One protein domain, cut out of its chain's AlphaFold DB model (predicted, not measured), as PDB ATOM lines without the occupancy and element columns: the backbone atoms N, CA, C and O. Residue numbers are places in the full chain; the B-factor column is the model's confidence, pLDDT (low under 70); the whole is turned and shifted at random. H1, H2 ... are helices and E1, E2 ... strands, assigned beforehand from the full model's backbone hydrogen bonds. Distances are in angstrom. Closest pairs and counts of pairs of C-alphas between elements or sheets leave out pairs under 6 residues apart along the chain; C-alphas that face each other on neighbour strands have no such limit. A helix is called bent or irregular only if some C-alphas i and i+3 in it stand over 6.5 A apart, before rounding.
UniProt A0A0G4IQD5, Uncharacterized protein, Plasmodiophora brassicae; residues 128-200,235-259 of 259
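AT A GLANCE: This is residues 128 to 200 and 235 to 259 of the 259 residues of an uncharacterized protein of Plasmodiophora brassicae (UniProt A0A0G4IQD5). One long helix, H2, lies lengthwise over one face of a small sheet of three side-by-side parallel strands, whose other face has no named helix. The short helix H1 sits off the sheet near the end where the strands begin, a long loop of residues 147 to 171 lies beyond their far end, and residues 249 to 255 of the final tail stick out. The 98 printed residues hold two named helices and three named strands in the order H1, E1, H2, E2, E3; the sheet's order is E2, E1, E3. The class is mixed, helices and strands, with 48 of the 98 residues in named elements, under half. The whole is loose, with a radius of gyration of the C-alphas of 16.0 A and spans of 47 by 34 by 20 A.

IN THESE COORDINATES: H1 is residues 129 to 134, with C-alpha 129 at (136.511, 194.826, 239.672). E1 is residues 138 to 146, 25.6 A from first to last C-alpha. H2 is residues 172 to 187, 24.6 A long, with C-alpha 172 at (159.618, 208.023, 226.371). It has a kink of 40 degrees near residue 180 and is irregular: C-alphas 183 and 186 are 7.1 A apart. E2 is residues 188 to 196, 22.0 A long. E3 is residues 238 to 245, 22.4 A long, and ends with C-alpha 245 at (151.559, 203.070, 223.634).

HOW THE PARTS SIT: E1 is the inner strand. E2 and E1 are parallel at 17 degrees, with N 143 and O 192 at 2.9 A, within hydrogen-bond range. E1 and E3 are parallel at 21 degrees, with N 142 and O 241 at 2.8 A, also within range. The sheet is twisted, its C-alphas up to 4.4 A off the best plane. H2 is on the sheet, making two layers, helix on one face of a sheet, at a height over the sheet of 9.3 A. It lies over E1 and runs along the strands, at 2 degrees to E1 on the local plane; it is only just not over E3, on which 2 of its 16 C-alphas fall. The closest C-alphas of H2 and E1 are those of Tyr 187 and Lys 138, 5.3 A apart. E1, H2 and E2 form a strand-helix-strand unit, two parallel neighbour strands with a helix between, with a right-handed crossover. H1 is not on the sheet and is close to H2 but not clearly touching, the closest C-alphas, Leu 133 and Tyr 187, being 7.2 A apart. In H1 every O i to N i+4 pair is within hydrogen-bond range, in H2 7 of 12.

THE WHOLE: The C-alphas farthest apart, those of Asp 156 and Thr 235, are 48.3 A apart. Residues 201 to 234 are not printed, and C-alphas 200 and 235 are 41.5 A apart across the cut. The link from E1 to H2 is long, with 25 residues. The mean pLDDT of the printed part is 79.9; it is under 70 at residues 196 to 200, 235 to 238 and 248 to 259.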
ATOM      1  N   THR A 128     132.067 194.226 241.621       84.50
ATOM      2  CA  THR A 128     133.074 195.231 241.294       84.50
ATOM      3  C   THR A 128     134.348 194.565 240.783       84.50
ATOM      4  O   THR A 128     134.609 193.389 241.048       84.50
ATOM      5  N   LEU A 129     135.192 195.319 240.075       82.25
ATOM      6  CA  LEU A 129     136.511 194.826 239.672       82.25
ATOM      7  C   LEU A 129     137.317 194.324 240.884       82.25
ATOM      8  O   LEU A 129     137.950 193.276 240.813       82.25
ATOM      9  N   PHE A 130     137.241 195.036 242.013       85.69
ATOM     10  CA  PHE A 130     137.949 194.673 243.241       85.69
ATOM     11  C   PHE A 130     137.479 193.339 243.830       85.69
ATOM     12  O   PHE A 130     138.306 192.544 244.263       85.69
ATOM     13  N   GLU A 131     136.172 193.066 243.823       86.00
ATOM     14  CA  GLU A 131     135.647 191.766 244.259       86.00
ATOM     15  C   GLU A 131     136.157 190.634 243.371       86.00
ATOM     16  O   GLU A 131     136.577 189.598 243.874       86.00
ATOM     17  N   HIS A 132     136.198 190.840 242.057       86.31
ATOM     18  CA  HIS A 132     136.773 189.835 241.174       86.31
ATOM     19  C   HIS A 132     138.263 189.606 241.474       86.31
ATOM     20  O   HIS A 132     138.694 188.461 241.626       86.31
ATOM     21  N   LEU A 133     139.046 190.677 241.642       86.00
ATOM     22  CA  LEU A 133     140.466 190.585 241.992       86.00
ATOM     23  C   LEU A 133     140.699 189.882 243.337       86.00
ATOM     24  O   LEU A 133     141.594 189.044 243.439       86.00
ATOM     25  N   SER A 134     139.882 190.164 244.356       87.50
ATOM     26  CA  SER A 134     140.011 189.541 245.680       87.50
ATOM     27  C   SER A 134     139.633 188.059 245.682       87.50
ATOM     28  O   SER A 134     140.176 187.295 246.477       87.50
ATOM     29  N   THR A 135     138.778 187.625 244.751       89.62
ATOM     30  CA  THR A 135     138.473 186.200 244.526       89.62
ATOM     31  C   THR A 135     139.542 185.447 243.729       89.62
ATOM     32  O   THR A 135     139.395 184.251 243.496       89.62
ATOM     33  N   GLY A 136     140.636 186.112 243.339       88.25
ATOM     34  CA  GLY A 136     141.766 185.486 242.651       88.25
ATOM     35  C   GLY A 136     141.788 185.681 241.137       88.25
ATOM     36  O   GLY A 136     142.643 185.094 240.477       88.25
ATOM     37  N   MET A 137     140.906 186.519 240.578       89.81
ATOM     38  CA  MET A 137     140.987 186.911 239.170       89.81
ATOM     39  C   MET A 137     142.352 187.534 238.855       89.81
ATOM     40  O   MET A 137     142.898 188.305 239.649       89.81
ATOM     41  N   LYS A 138     142.884 187.223 237.671       90.25
ATOM     42  CA  LYS A 138     144.147 187.769 237.173       90.25
ATOM     43  C   LYS A 138     143.994 188.335 235.763       90.25
ATOM     44  O   LYS A 138     143.164 187.862 234.986       90.25
ATOM     45  N   PHE A 139     144.830 189.314 235.436       89.31
ATOM     46  CA  PHE A 139     144.905 189.911 234.104       89.31
ATOM     47  C   PHE A 139     145.962 189.231 233.237       89.31
ATOM     48  O   PHE A 139     147.071 188.963 233.700       89.31
ATOM     49  N   ASP A 140     145.658 189.033 231.961       89.75
ATOM     50  CA  ASP A 140     146.669 188.820 230.931       89.75
ATOM     51  C   ASP A 140     146.924 190.158 230.235       89.75
ATOM     52  O   ASP A 140     146.060 190.705 229.549       89.75
ATOM     53  N   ILE A 141     148.103 190.728 230.460       90.12
ATOM     54  CA  ILE A 141     148.462 192.047 229.942       90.12
ATOM     55  C   ILE A 141     149.156 191.864 228.598       90.12
ATOM     56  O   ILE A 141     150.169 191.179 228.509       90.12
ATOM     57  N   THR A 142     148.646 192.515 227.561       91.38
ATOM     58  CA  THR A 142     149.300 192.617 226.257       91.38
ATOM     59  C   THR A 142     149.790 194.044 226.068       91.38
ATOM     60  O   THR A 142     148.997 194.983 226.077       91.38
ATOM     61  N   LEU A 143     151.099 194.209 225.916       88.94
ATOM     62  CA  LEU A 143     151.736 195.508 225.749       88.94
ATOM     63  C   LEU A 143     152.111 195.706 224.287       88.94
ATOM     64  O   LEU A 143     153.049 195.077 223.810       88.94
ATOM     65  N   ALA A 144     151.401 196.589 223.596       89.00
ATOM     66  CA  ALA A 144     151.681 196.936 222.216       89.00
ATOM     67  C   ALA A 144     152.536 198.213 222.154       89.00
ATOM     68  O   ALA A 144     152.083 199.281 222.579       89.00
ATOM     69  N   ILE A 145     153.751 198.112 221.610       87.31
ATOM     70  CA  ILE A 145     154.679 199.247 221.461       87.31
ATOM     71  C   ILE A 145     154.838 199.585 219.982       87.31
ATOM     72  O   ILE A 145     155.162 198.713 219.169       87.31
ATOM     73  N   ASP A 146     154.619 200.857 219.655       88.25
ATOM     74  CA  ASP A 146     154.829 201.378 218.311       88.25
ATOM     75  C   ASP A 146     156.322 201.416 217.953       88.25
ATOM     76  O   ASP A 146     157.096 202.178 218.532       88.25
ATOM     77  N   MET A 147     156.712 200.619 216.958       86.31
ATOM     78  CA  MET A 147     158.076 200.535 216.430       86.31
ATOM     79  C   MET A 147     158.221 201.257 215.079       86.31
ATOM     80  O   MET A 147     159.092 200.916 214.278       86.31
ATOM     81  N   HIS A 148     157.349 202.223 214.772       87.56
ATOM     82  CA  HIS A 148     157.419 202.966 213.516       87.56
ATOM     83  C   HIS A 148     158.720 203.778 213.385       87.56
ATOM     84  O   HIS A 148     159.253 204.302 214.362       87.56
ATOM     85  N   VAL A 149     159.205 203.925 212.145       86.44
ATOM     86  CA  VAL A 149     160.483 204.589 211.815       86.44
ATOM     87  C   VAL A 149     160.506 206.068 212.231       86.44
ATOM     88  O   VAL A 149     161.573 206.615 212.498       86.44
ATOM     89  N   SER A 150     159.341 206.719 212.345       88.69
ATOM     90  CA  SER A 150     159.236 208.106 212.836       88.69
ATOM     91  C   SER A 150     159.735 208.289 214.269       88.69
ATOM     92  O   SER A 150     160.090 209.404 214.639       88.69
ATOM     93  N   ASN A 151     159.820 207.211 215.056       90.19
ATOM     94  CA  ASN A 151     160.358 207.246 216.413       90.19
ATOM     95  C   ASN A 151     161.888 207.422 216.453       90.19
ATOM     96  O   ASN A 151     162.442 207.607 217.537       90.19
ATOM     97  N   GLY A 152     162.567 207.395 215.300       90.94
ATOM     98  CA  GLY A 152     164.017 207.544 215.177       90.94
ATOM     99  C   GLY A 152     164.785 206.241 215.411       90.94
ATOM    100  O   GLY A 152     164.232 205.255 215.895       90.94
ATOM    101  N   ASP A 153     166.073 206.248 215.067       91.94
ATOM    102  CA  ASP A 153     166.988 205.121 215.289       91.94
ATOM    103  C   ASP A 153     167.225 204.917 216.800       91.94
ATOM    104  O   ASP A 153     167.683 205.859 217.441       91.94
ATOM    105  N   PRO A 154     166.970 203.731 217.388       92.69
ATOM    106  CA  PRO A 154     167.174 203.478 218.822       92.69
ATOM    107  C   PRO A 154     168.602 203.726 219.338       92.69
ATOM    108  O   PRO A 154     168.810 203.773 220.547       92.69
ATOM    109  N   THR A 155     169.593 203.862 218.453       92.56
ATOM    110  CA  THR A 155     170.972 204.235 218.808       92.56
ATOM    111  C   THR A 155     171.194 205.749 218.915       92.56
ATOM    112  O   THR A 155     172.190 206.180 219.498       92.56
ATOM    113  N   ASP A 156     170.277 206.566 218.388       94.12
ATOM    114  CA  ASP A 156     170.299 208.027 218.491       94.12
ATOM    115  C   ASP A 156     169.632 208.472 219.795       94.12
ATOM    116  O   ASP A 156     168.483 208.130 220.052       94.12
ATOM    117  N   ILE A 157     170.313 209.319 220.571       92.94
ATOM    118  CA  ILE A 157     169.805 209.921 221.815       92.94
ATOM    119  C   ILE A 157     168.468 210.663 221.654       92.94
ATOM    120  O   ILE A 157     167.757 210.888 222.631       92.94
ATOM    121  N   LYS A 158     168.116 211.076 220.432       93.06
ATOM    122  CA  LYS A 158     166.839 211.736 220.128       93.06
ATOM    123  C   LYS A 158     165.693 210.763 219.853       93.06
ATOM    124  O   LYS A 158     164.554 211.218 219.741       93.06
ATOM    125  N   SER A 159     165.968 209.469 219.706       93.94
ATOM    126  CA  SER A 159     164.931 208.469 219.477       93.94
ATOM    127  C   SER A 159     164.059 208.288 220.709       93.94
ATOM    128  O   SER A 159     164.522 208.289 221.848       93.94
ATOM    129  N   LEU A 160     162.774 208.056 220.469       92.38
ATOM    130  CA  LEU A 160     161.819 207.732 221.526       92.38
ATOM    131  C   LEU A 160     162.069 206.330 222.104       92.38
ATOM    132  O   LEU A 160     161.634 206.051 223.221       92.38
ATOM    133  N   HIS A 161     162.813 205.494 221.371       92.25
ATOM    134  CA  HIS A 161     163.275 204.163 221.772       92.25
ATOM    135  C   HIS A 161     164.711 204.147 222.305       92.25
ATOM    136  O   HIS A 161     165.207 203.067 222.616       92.25
ATOM    137  N   TYR A 162     165.380 205.301 222.411       94.00
ATOM    138  CA  TYR A 162     166.766 205.359 222.874       94.00
ATOM    139  C   TYR A 162     166.907 204.804 224.287       94.00
ATOM    140  O   TYR A 162     166.338 205.354 225.230       94.00
ATOM    141  N   ASP A 163     167.674 203.728 224.437       90.50
ATOM    142  CA  ASP A 163     167.992 203.155 225.741       90.50
ATOM    143  C   ASP A 163     169.297 203.769 226.257       90.50
ATOM    144  O   ASP A 163     170.362 203.587 225.661       90.50
ATOM    145  N   ASP A 164     169.220 204.541 227.346       89.69
ATOM    146  CA  ASP A 164     170.404 205.162 227.933       89.69
ATOM    147  C   ASP A 164     171.313 204.066 228.518       89.69
ATOM    148  O   ASP A 164     170.923 203.401 229.481       89.69
ATOM    149  N   PRO A 165     172.556 203.895 228.024       87.81
ATOM    150  CA  PRO A 165     173.463 202.857 228.515       87.81
ATOM    151  C   PRO A 165     173.857 203.041 229.985       87.81
ATOM    152  O   PRO A 165     174.394 202.121 230.601       87.81
ATOM    153  N   LYS A 166     173.635 204.229 230.557       89.19
ATOM    154  CA  LYS A 166     173.841 204.495 231.986       89.19
ATOM    155  C   LYS A 166     172.573 204.282 232.817       89.19
ATOM    156  O   LYS A 166     172.641 204.397 234.039       89.19
ATOM    157  N   SER A 167     171.447 204.006 232.158       80.31
ATOM    158  CA  SER A 167     170.112 203.828 232.734       80.31
ATOM    159  C   SER A 167     169.714 204.958 233.691       80.31
ATOM    160  O   SER A 167     169.047 204.719 234.697       80.31
ATOM    161  N   VAL A 168     170.150 206.194 233.412       82.25
ATOM    162  CA  VAL A 168     169.875 207.359 234.270       82.25
ATOM    163  C   VAL A 168     168.437 207.839 234.076       82.25
ATOM    164  O   VAL A 168     167.828 208.354 235.013       82.25
ATOM    165  N   SER A 169     167.875 207.646 232.882       84.81
ATOM    166  CA  SER A 169     166.493 207.993 232.565       84.81
ATOM    167  C   SER A 169     165.842 206.966 231.651       84.81
ATOM    168  O   SER A 169     166.469 206.476 230.714       84.81
ATOM    169  N   ASP A 170     164.558 206.719 231.885       89.19
ATOM    170  CA  ASP A 170     163.722 205.942 230.979       89.19
ATOM    171  C   ASP A 170     163.547 206.640 229.634       89.19
ATOM    172  O   ASP A 170     163.421 207.866 229.562       89.19
ATOM    173  N   ASN A 171     163.422 205.840 228.577       91.06
ATOM    174  CA  ASN A 171     162.937 206.340 227.300       91.06
ATOM    175  C   ASN A 171     161.451 206.739 227.381       91.06
ATOM    176  O   ASN A 171     160.736 206.405 228.333       91.06
ATOM    177  N   ALA A 172     160.966 207.454 226.364       89.06
ATOM    178  CA  ALA A 172     159.618 208.023 226.371       89.06
ATOM    179  C   ALA A 172     158.510 206.963 226.525       89.06
ATOM    180  O   ALA A 172     157.482 207.229 227.153       89.06
ATOM    181  N   TYR A 173     158.715 205.760 225.979       89.94
ATOM    182  CA  TYR A 173     157.776 204.649 226.120       89.94
ATOM    183  C   TYR A 173     157.826 204.050 227.528       89.94
ATOM    184  O   TYR A 173     156.785 203.917 228.170       89.94
ATOM    185  N   LEU A 174     159.018 203.736 228.039       89.31
ATOM    186  CA  LEU A 174     159.211 203.155 229.368       89.31
ATOM    187  C   LEU A 174     158.672 204.066 230.471       89.31
ATOM    188  O   LEU A 174     157.947 203.583 231.338       89.31
ATOM    189  N   ALA A 175     158.907 205.377 230.373       90.19
ATOM    190  CA  ALA A 175     158.399 206.355 231.331       90.19
ATOM    191  C   ALA A 175     156.859 206.354 231.426       90.19
ATOM    192  O   ALA A 175     156.300 206.623 232.489       90.19
ATOM    193  N   ARG A 176     156.157 206.035 230.328       89.50
ATOM    194  CA  ARG A 176     154.686 205.937 230.287       89.50
ATOM    195  C   ARG A 176     154.172 204.555 230.684       89.50
ATOM    196  O   ARG A 176     153.129 204.448 231.322       89.50
ATOM    197  N   ILE A 177     154.886 203.500 230.300       90.25
ATOM    198  CA  ILE A 177     154.488 202.107 230.532       90.25
ATOM    199  C   ILE A 177     154.722 201.704 231.987       90.25
ATOM    200  O   ILE A 177     153.877 201.028 232.574       90.25
ATOM    201  N   ARG A 178     155.849 202.116 232.581       90.69
ATOM    202  CA  ARG A 178     156.279 201.672 233.912       90.69
ATOM    203  C   ARG A 178     155.218 201.912 234.991       90.69
ATOM    204  O   ARG A 178     154.864 200.926 235.631       90.69
ATOM    205  N   PRO A 179     154.624 203.112 235.156       91.88
ATOM    206  CA  PRO A 179     153.617 203.327 236.199       91.88
ATOM    207  C   PRO A 179     152.372 202.446 236.027       91.88
ATOM    208  O   PRO A 179     151.792 201.973 237.003       91.88
ATOM    209  N   ILE A 180     151.964 202.196 234.777       90.00
ATOM    210  CA  ILE A 180     150.806 201.347 234.467       90.00
ATOM    211  C   ILE A 180     151.122 199.888 234.812       90.00
ATOM    212  O   ILE A 180     150.307 199.210 235.437       90.00
ATOM    213  N   LEU A 181     152.307 199.400 234.434       89.44
ATOM    214  CA  LEU A 181     152.730 198.045 234.772       89.44
ATOM    215  C   LEU A 181     152.905 197.876 236.279       89.44
ATOM    216  O   LEU A 181     152.397 196.906 236.817       89.44
ATOM    217  N   GLU A 182     153.540 198.809 236.983       92.56
ATOM    218  CA  GLU A 182     153.680 198.753 238.445       92.56
ATOM    219  C   GLU A 182     152.323 198.634 239.153       92.56
ATOM    220  O   GLU A 182     152.191 197.864 240.104       92.56
ATOM    221  N   LEU A 183     151.295 199.326 238.647       90.88
ATOM    222  CA  LEU A 183     149.932 199.234 239.168       90.88
ATOM    223  C   LEU A 183     149.275 197.869 238.890       90.88
ATOM    224  O   LEU A 183     148.573 197.333 239.750       90.88
ATOM    225  N   LEU A 184     149.462 197.314 237.690       89.75
ATOM    226  CA  LEU A 184     148.741 196.118 237.236       89.75
ATOM    227  C   LEU A 184     149.473 194.801 237.523       89.75
ATOM    228  O   LEU A 184     148.819 193.768 237.667       89.75
ATOM    229  N   LEU A 185     150.803 194.815 237.637       90.94
ATOM    230  CA  LEU A 185     151.652 193.633 237.835       90.94
ATOM    231  C   LEU A 185     151.243 192.765 239.037       90.94
ATOM    232  O   LEU A 185     151.217 191.546 238.869       90.94
ATOM    233  N   PRO A 186     150.847 193.309 240.208       93.12
ATOM    234  CA  PRO A 186     150.368 192.485 241.326       93.12
ATOM    235  C   PRO A 186     149.136 191.624 240.982       93.12
ATOM    236  O   PRO A 186     148.895 190.564 241.575       93.12
ATOM    237  N   TYR A 187     148.355 192.075 240.003       91.69
ATOM    238  CA  TYR A 187     147.134 191.431 239.527       91.69
ATOM    239  C   TYR A 187     147.338 190.686 238.203       91.69
ATOM    240  O   TYR A 187     146.421 190.014 237.735       91.69
ATOM    241  N   ALA A 188     148.525 190.764 237.602       91.31
ATOM    242  CA  ALA A 188     148.826 190.110 236.342       91.31
ATOM    243  C   ALA A 188     149.143 188.623 236.549       91.31
ATOM    244  O   ALA A 188     149.837 188.230 237.487       91.31
ATOM    245  N   ARG A 189     148.642 187.786 235.642       91.31
ATOM    246  CA  ARG A 189     149.093 186.407 235.448       91.31
ATOM    247  C   ARG A 189     150.242 186.376 234.453       91.31
ATOM    248  O   ARG A 189     151.255 185.732 234.706       91.31
ATOM    249  N   THR A 190     150.064 187.048 233.318       90.69
ATOM    250  CA  THR A 190     151.059 187.118 232.251       90.69
ATOM    251  C   THR A 190     151.186 188.538 231.717       90.69
ATOM    252  O   THR A 190     150.234 189.317 231.753       90.69
ATOM    253  N   VAL A 191     152.379 188.866 231.217       88.06
ATOM    254  CA  VAL A 191     152.640 190.087 230.452       88.06
ATOM    255  C   VAL A 191     153.273 189.672 229.129       88.06
ATOM    256  O   VAL A 191     154.321 189.029 229.115       88.06
ATOM    257  N   LYS A 192     152.616 190.003 228.020       88.38
ATOM    258  CA  LYS A 192     153.019 189.649 226.660       88.38
ATOM    259  C   LYS A 192     153.342 190.921 225.880       88.38
ATOM    260  O   LYS A 192     152.423 191.678 225.559       88.38
ATOM    261  N   PRO A 193     154.616 191.189 225.569       81.31
ATOM    262  CA  PRO A 193     154.962 192.288 224.684       81.31
ATOM    263  C   PRO A 193     154.617 191.927 223.233       81.31
ATOM    264  O   PRO A 193     154.880 190.817 222.773       81.31
ATOM    265  N   VAL A 194     154.049 192.885 222.506       81.50
ATOM    266  CA  VAL A 194     153.753 192.826 221.075       81.50
ATOM    267  C   VAL A 194     154.353 194.072 220.433       81.50
ATOM    268  O   VAL A 194     153.897 195.192 220.644       81.50
ATOM    269  N   ALA A 195     155.402 193.892 219.642       73.25
ATOM    270  CA  ALA A 195     155.893 194.965 218.789       73.25
ATOM    271  C   ALA A 195     154.983 195.076 217.562       73.25
ATOM    272  O   ALA A 195     154.670 194.058 216.938       73.25
ATOM    273  N   PHE A 196     154.583 196.291 217.190       69.12
ATOM    274  CA  PHE A 196     153.868 196.516 215.939       69.12
ATOM    275  C   PHE A 196     154.542 197.609 215.117       69.12
ATOM    276  O   PHE A 196     155.013 198.619 215.634       69.12
ATOM    277  N   VAL A 197     154.584 197.385 213.808       61.44
ATOM    278  CA  VAL A 197     155.028 198.380 212.836       61.44
ATOM    279  C   VAL A 197     153.783 198.877 212.126       61.44
ATOM    280  O   VAL A 197     153.057 198.095 211.508       61.44
ATOM    281  N   ARG A 198     153.522 200.181 212.209       60.06
ATOM    282  CA  ARG A 198     152.445 200.793 211.435       60.06
ATOM    283  C   ARG A 198     152.805 200.700 209.953       60.06
ATOM    284  O   ARG A 198     153.717 201.377 209.486       60.06
ATOM    285  N   ILE A 199     152.088 199.875 209.195       50.09
ATOM    286  CA  ILE A 199     152.124 199.976 207.737       50.09
ATOM    287  C   ILE A 199     151.314 201.223 207.405       50.09
ATOM    288  O   ILE A 199     150.085 201.212 207.453       50.09
ATOM    289  N   SER A 200     152.005 202.327 207.136       48.34
ATOM    290  CA  SER A 200     151.377 203.537 206.616       48.34
ATOM    291  C   SER A 200     150.762 203.207 205.256       48.34
ATOM    292  O   SER A 200     151.429 203.264 204.226       48.34
ATOM    293  N   THR A 235     135.538 178.956 237.651       51.66
ATOM    294  CA  THR A 235     136.161 178.967 236.348       51.66
ATOM    295  C   THR A 235     137.080 180.161 236.387       51.66
ATOM    296  O   THR A 235     136.610 181.264 236.680       51.66
ATOM    297  N   ASP A 236     138.364 179.929 236.138       60.69
ATOM    298  CA  ASP A 236     139.371 180.970 236.016       60.69
ATOM    299  C   ASP A 236     138.861 182.060 235.061       60.69
ATOM    300  O   ASP A 236     138.875 181.911 233.838       60.69
ATOM    301  N   MET A 237     138.326 183.146 235.620       61.06
ATOM    302  CA  MET A 237     137.882 184.274 234.820       61.06
ATOM    303  C   MET A 237     139.128 185.029 234.384       61.06
ATOM    304  O   MET A 237     139.883 185.549 235.206       61.06
ATOM    305  N   HIS A 238     139.355 185.038 233.075       68.44
ATOM    306  CA  HIS A 238     140.502 185.674 232.454       68.44
ATOM    307  C   HIS A 238     140.059 186.954 231.765       68.44
ATOM    308  O   HIS A 238     139.163 186.937 230.924       68.44
ATOM    309  N   TYR A 239     140.713 188.056 232.115       76.62
ATOM    310  CA  TYR A 239     140.550 189.325 231.424       76.62
ATOM    311  C   TYR A 239     141.842 189.650 230.696       76.62
ATOM    312  O   TYR A 239     142.919 189.633 231.297       76.62
ATOM    313  N   SER A 240     141.720 189.959 229.408       79.19
ATOM    314  CA  SER A 240     142.831 190.471 228.614       79.19
ATOM    315  C   SER A 240     142.813 191.992 228.672       79.19
ATOM    316  O   SER A 240     141.791 192.617 228.397       79.19
ATOM    317  N   VAL A 241     143.937 192.589 229.053       80.94
ATOM    318  CA  VAL A 241     144.126 194.042 229.054       80.94
ATOM    319  C   VAL A 241     145.134 194.374 227.971       80.94
ATOM    320  O   VAL A 241     146.280 193.931 228.040       80.94
ATOM    321  N   VAL A 242     144.722 195.154 226.975       82.19
ATOM    322  CA  VAL A 242     145.606 195.606 225.897       82.19
ATOM    323  C   VAL A 242     146.007 197.051 226.161       82.19
ATOM    324  O   VAL A 242     145.165 197.944 226.189       82.19
ATOM    325  N   ILE A 243     147.302 197.276 226.362       80.56
ATOM    326  CA  ILE A 243     147.889 198.604 226.538       80.56
ATOM    327  C   ILE A 243     148.600 198.950 225.241       80.56
ATOM    328  O   ILE A 243     149.576 198.293 224.881       80.56
ATOM    329  N   ILE A 244     148.128 199.984 224.553       80.38
ATOM    330  CA  ILE A 244     148.784 200.500 223.352       80.38
ATOM    331  C   ILE A 244     149.468 201.804 223.701       80.38
ATOM    332  O   ILE A 244     148.823 202.755 224.141       80.38
ATOM    333  N   VAL A 245     150.776 201.849 223.476       77.81
ATOM    334  CA  VAL A 245     151.559 203.070 223.634       77.81
ATOM    335  C   VAL A 245     152.042 203.497 222.261       77.81
ATOM    336  O   VAL A 245     152.780 202.780 221.589       77.81
ATOM    337  N   SER A 246     151.583 204.670 221.841       78.25
ATOM    338  CA  SER A 246     151.945 205.314 220.585       78.25
ATOM    339  C   SER A 246     152.093 206.812 220.829       78.25
ATOM    340  O   SER A 246     151.420 207.372 221.697       78.25
ATOM    341  N   ASN A 247     152.999 207.452 220.093       70.25
ATOM    342  CA  ASN A 247     153.183 208.903 220.146       70.25
ATOM    343  C   ASN A 247     152.248 209.658 219.195       70.25
ATOM    344  O   ASN A 247     152.045 210.851 219.386       70.25
ATOM    345  N   ASP A 248     151.619 208.941 218.262       65.94
ATOM    346  CA  ASP A 248     150.719 209.482 217.244       65.94
ATOM    347  C   ASP A 248     149.318 208.865 217.372       65.94
ATOM    348  O   ASP A 248     148.748 208.424 216.369       65.94
ATOM    349  N   ILE A 249     148.773 208.743 218.592       57.31
ATOM    350  CA  ILE A 249     147.354 208.383 218.751       57.31
ATOM    351  C   ILE A 249     146.553 209.591 218.258       57.31
ATOM    352  O   ILE A 249     146.621 210.642 218.894       57.31
ATOM    353  N   PRO A 250     145.834 209.484 217.128       55.00
ATOM    354  CA  PRO A 250     144.978 210.568 216.678       55.00
ATOM    355  C   PRO A 250     143.912 210.833 217.747       55.00
ATOM    356  O   PRO A 250     143.370 209.872 218.301       55.00
ATOM    357  N   ASP A 251     143.579 212.099 218.013       49.25
ATOM    358  CA  ASP A 251     142.512 212.461 218.965       49.25
ATOM    359  C   ASP A 251     141.155 211.804 218.620       49.25
ATOM    360  O   ASP A 251     140.258 211.725 219.460       49.25
ATOM    361  N   ASP A 252     140.996 211.306 217.390       46.41
ATOM    362  CA  ASP A 252     139.799 210.683 216.837       46.41
ATOM    363  C   ASP A 252     139.862 209.147 216.720       46.41
ATOM    364  O   ASP A 252     138.991 208.557 216.077       46.41
ATOM    365  N   MET A 253     140.838 208.463 217.336       40.28
ATOM    366  CA  MET A 253     140.921 206.999 217.235       40.28
ATOM    367  C   MET A 253     139.682 206.330 217.877       40.28
ATOM    368  O   MET A 253     139.483 206.440 219.093       40.28
ATOM    369  N   PRO A 254     138.835 205.608 217.113       43.59
ATOM    370  CA  PRO A 254     137.712 204.884 217.691       43.59
ATOM    371  C   PRO A 254     138.265 203.783 218.595       43.59
ATOM    372  O   PRO A 254     139.114 203.001 218.168       43.59
ATOM    373  N   ALA A 255     137.788 203.742 219.845       42.50
ATOM    374  CA  ALA A 255     138.140 202.716 220.820       42.50
ATOM    375  C   ALA A 255     138.176 201.339 220.143       42.50
ATOM    376  O   ALA A 255     137.214 200.946 219.481       42.50
ATOM    377  N   ILE A 256     139.310 200.654 220.272       42.50
ATOM    378  CA  ILE A 256     139.587 199.357 219.656       42.50
ATOM    379  C   ILE A 256     138.493 198.387 220.096       42.50
ATOM    380  O   ILE A 256     138.443 197.976 221.251       42.50
ATOM    381  N   ARG A 257     137.554 198.113 219.187       31.64
ATOM    382  CA  ARG A 257     136.334 197.341 219.458       31.64
ATOM    383  C   ARG A 257     136.485 195.842 219.210       31.64
ATOM    384  O   ARG A 257     135.527 195.119 219.441       31.64
ATOM    385  N   GLU A 258     137.650 195.374 218.768       32.72
ATOM    386  CA  GLU A 258     137.860 193.968 218.392       32.72
ATOM    387  C   GLU A 258     139.226 193.432 218.848       32.72
ATOM    388  O   GLU A 258     140.048 193.010 218.035       32.72
ATOM    389  N   LEU A 259     139.467 193.452 220.162       34.69
ATOM    390  CA  LEU A 259     140.441 192.577 220.827       34.69
ATOM    391  C   LEU A 259     139.789 191.906 222.035       34.69
ATOM    392  O   LEU A 259     139.053 192.613 222.762       34.69
TER     393      LEU A 259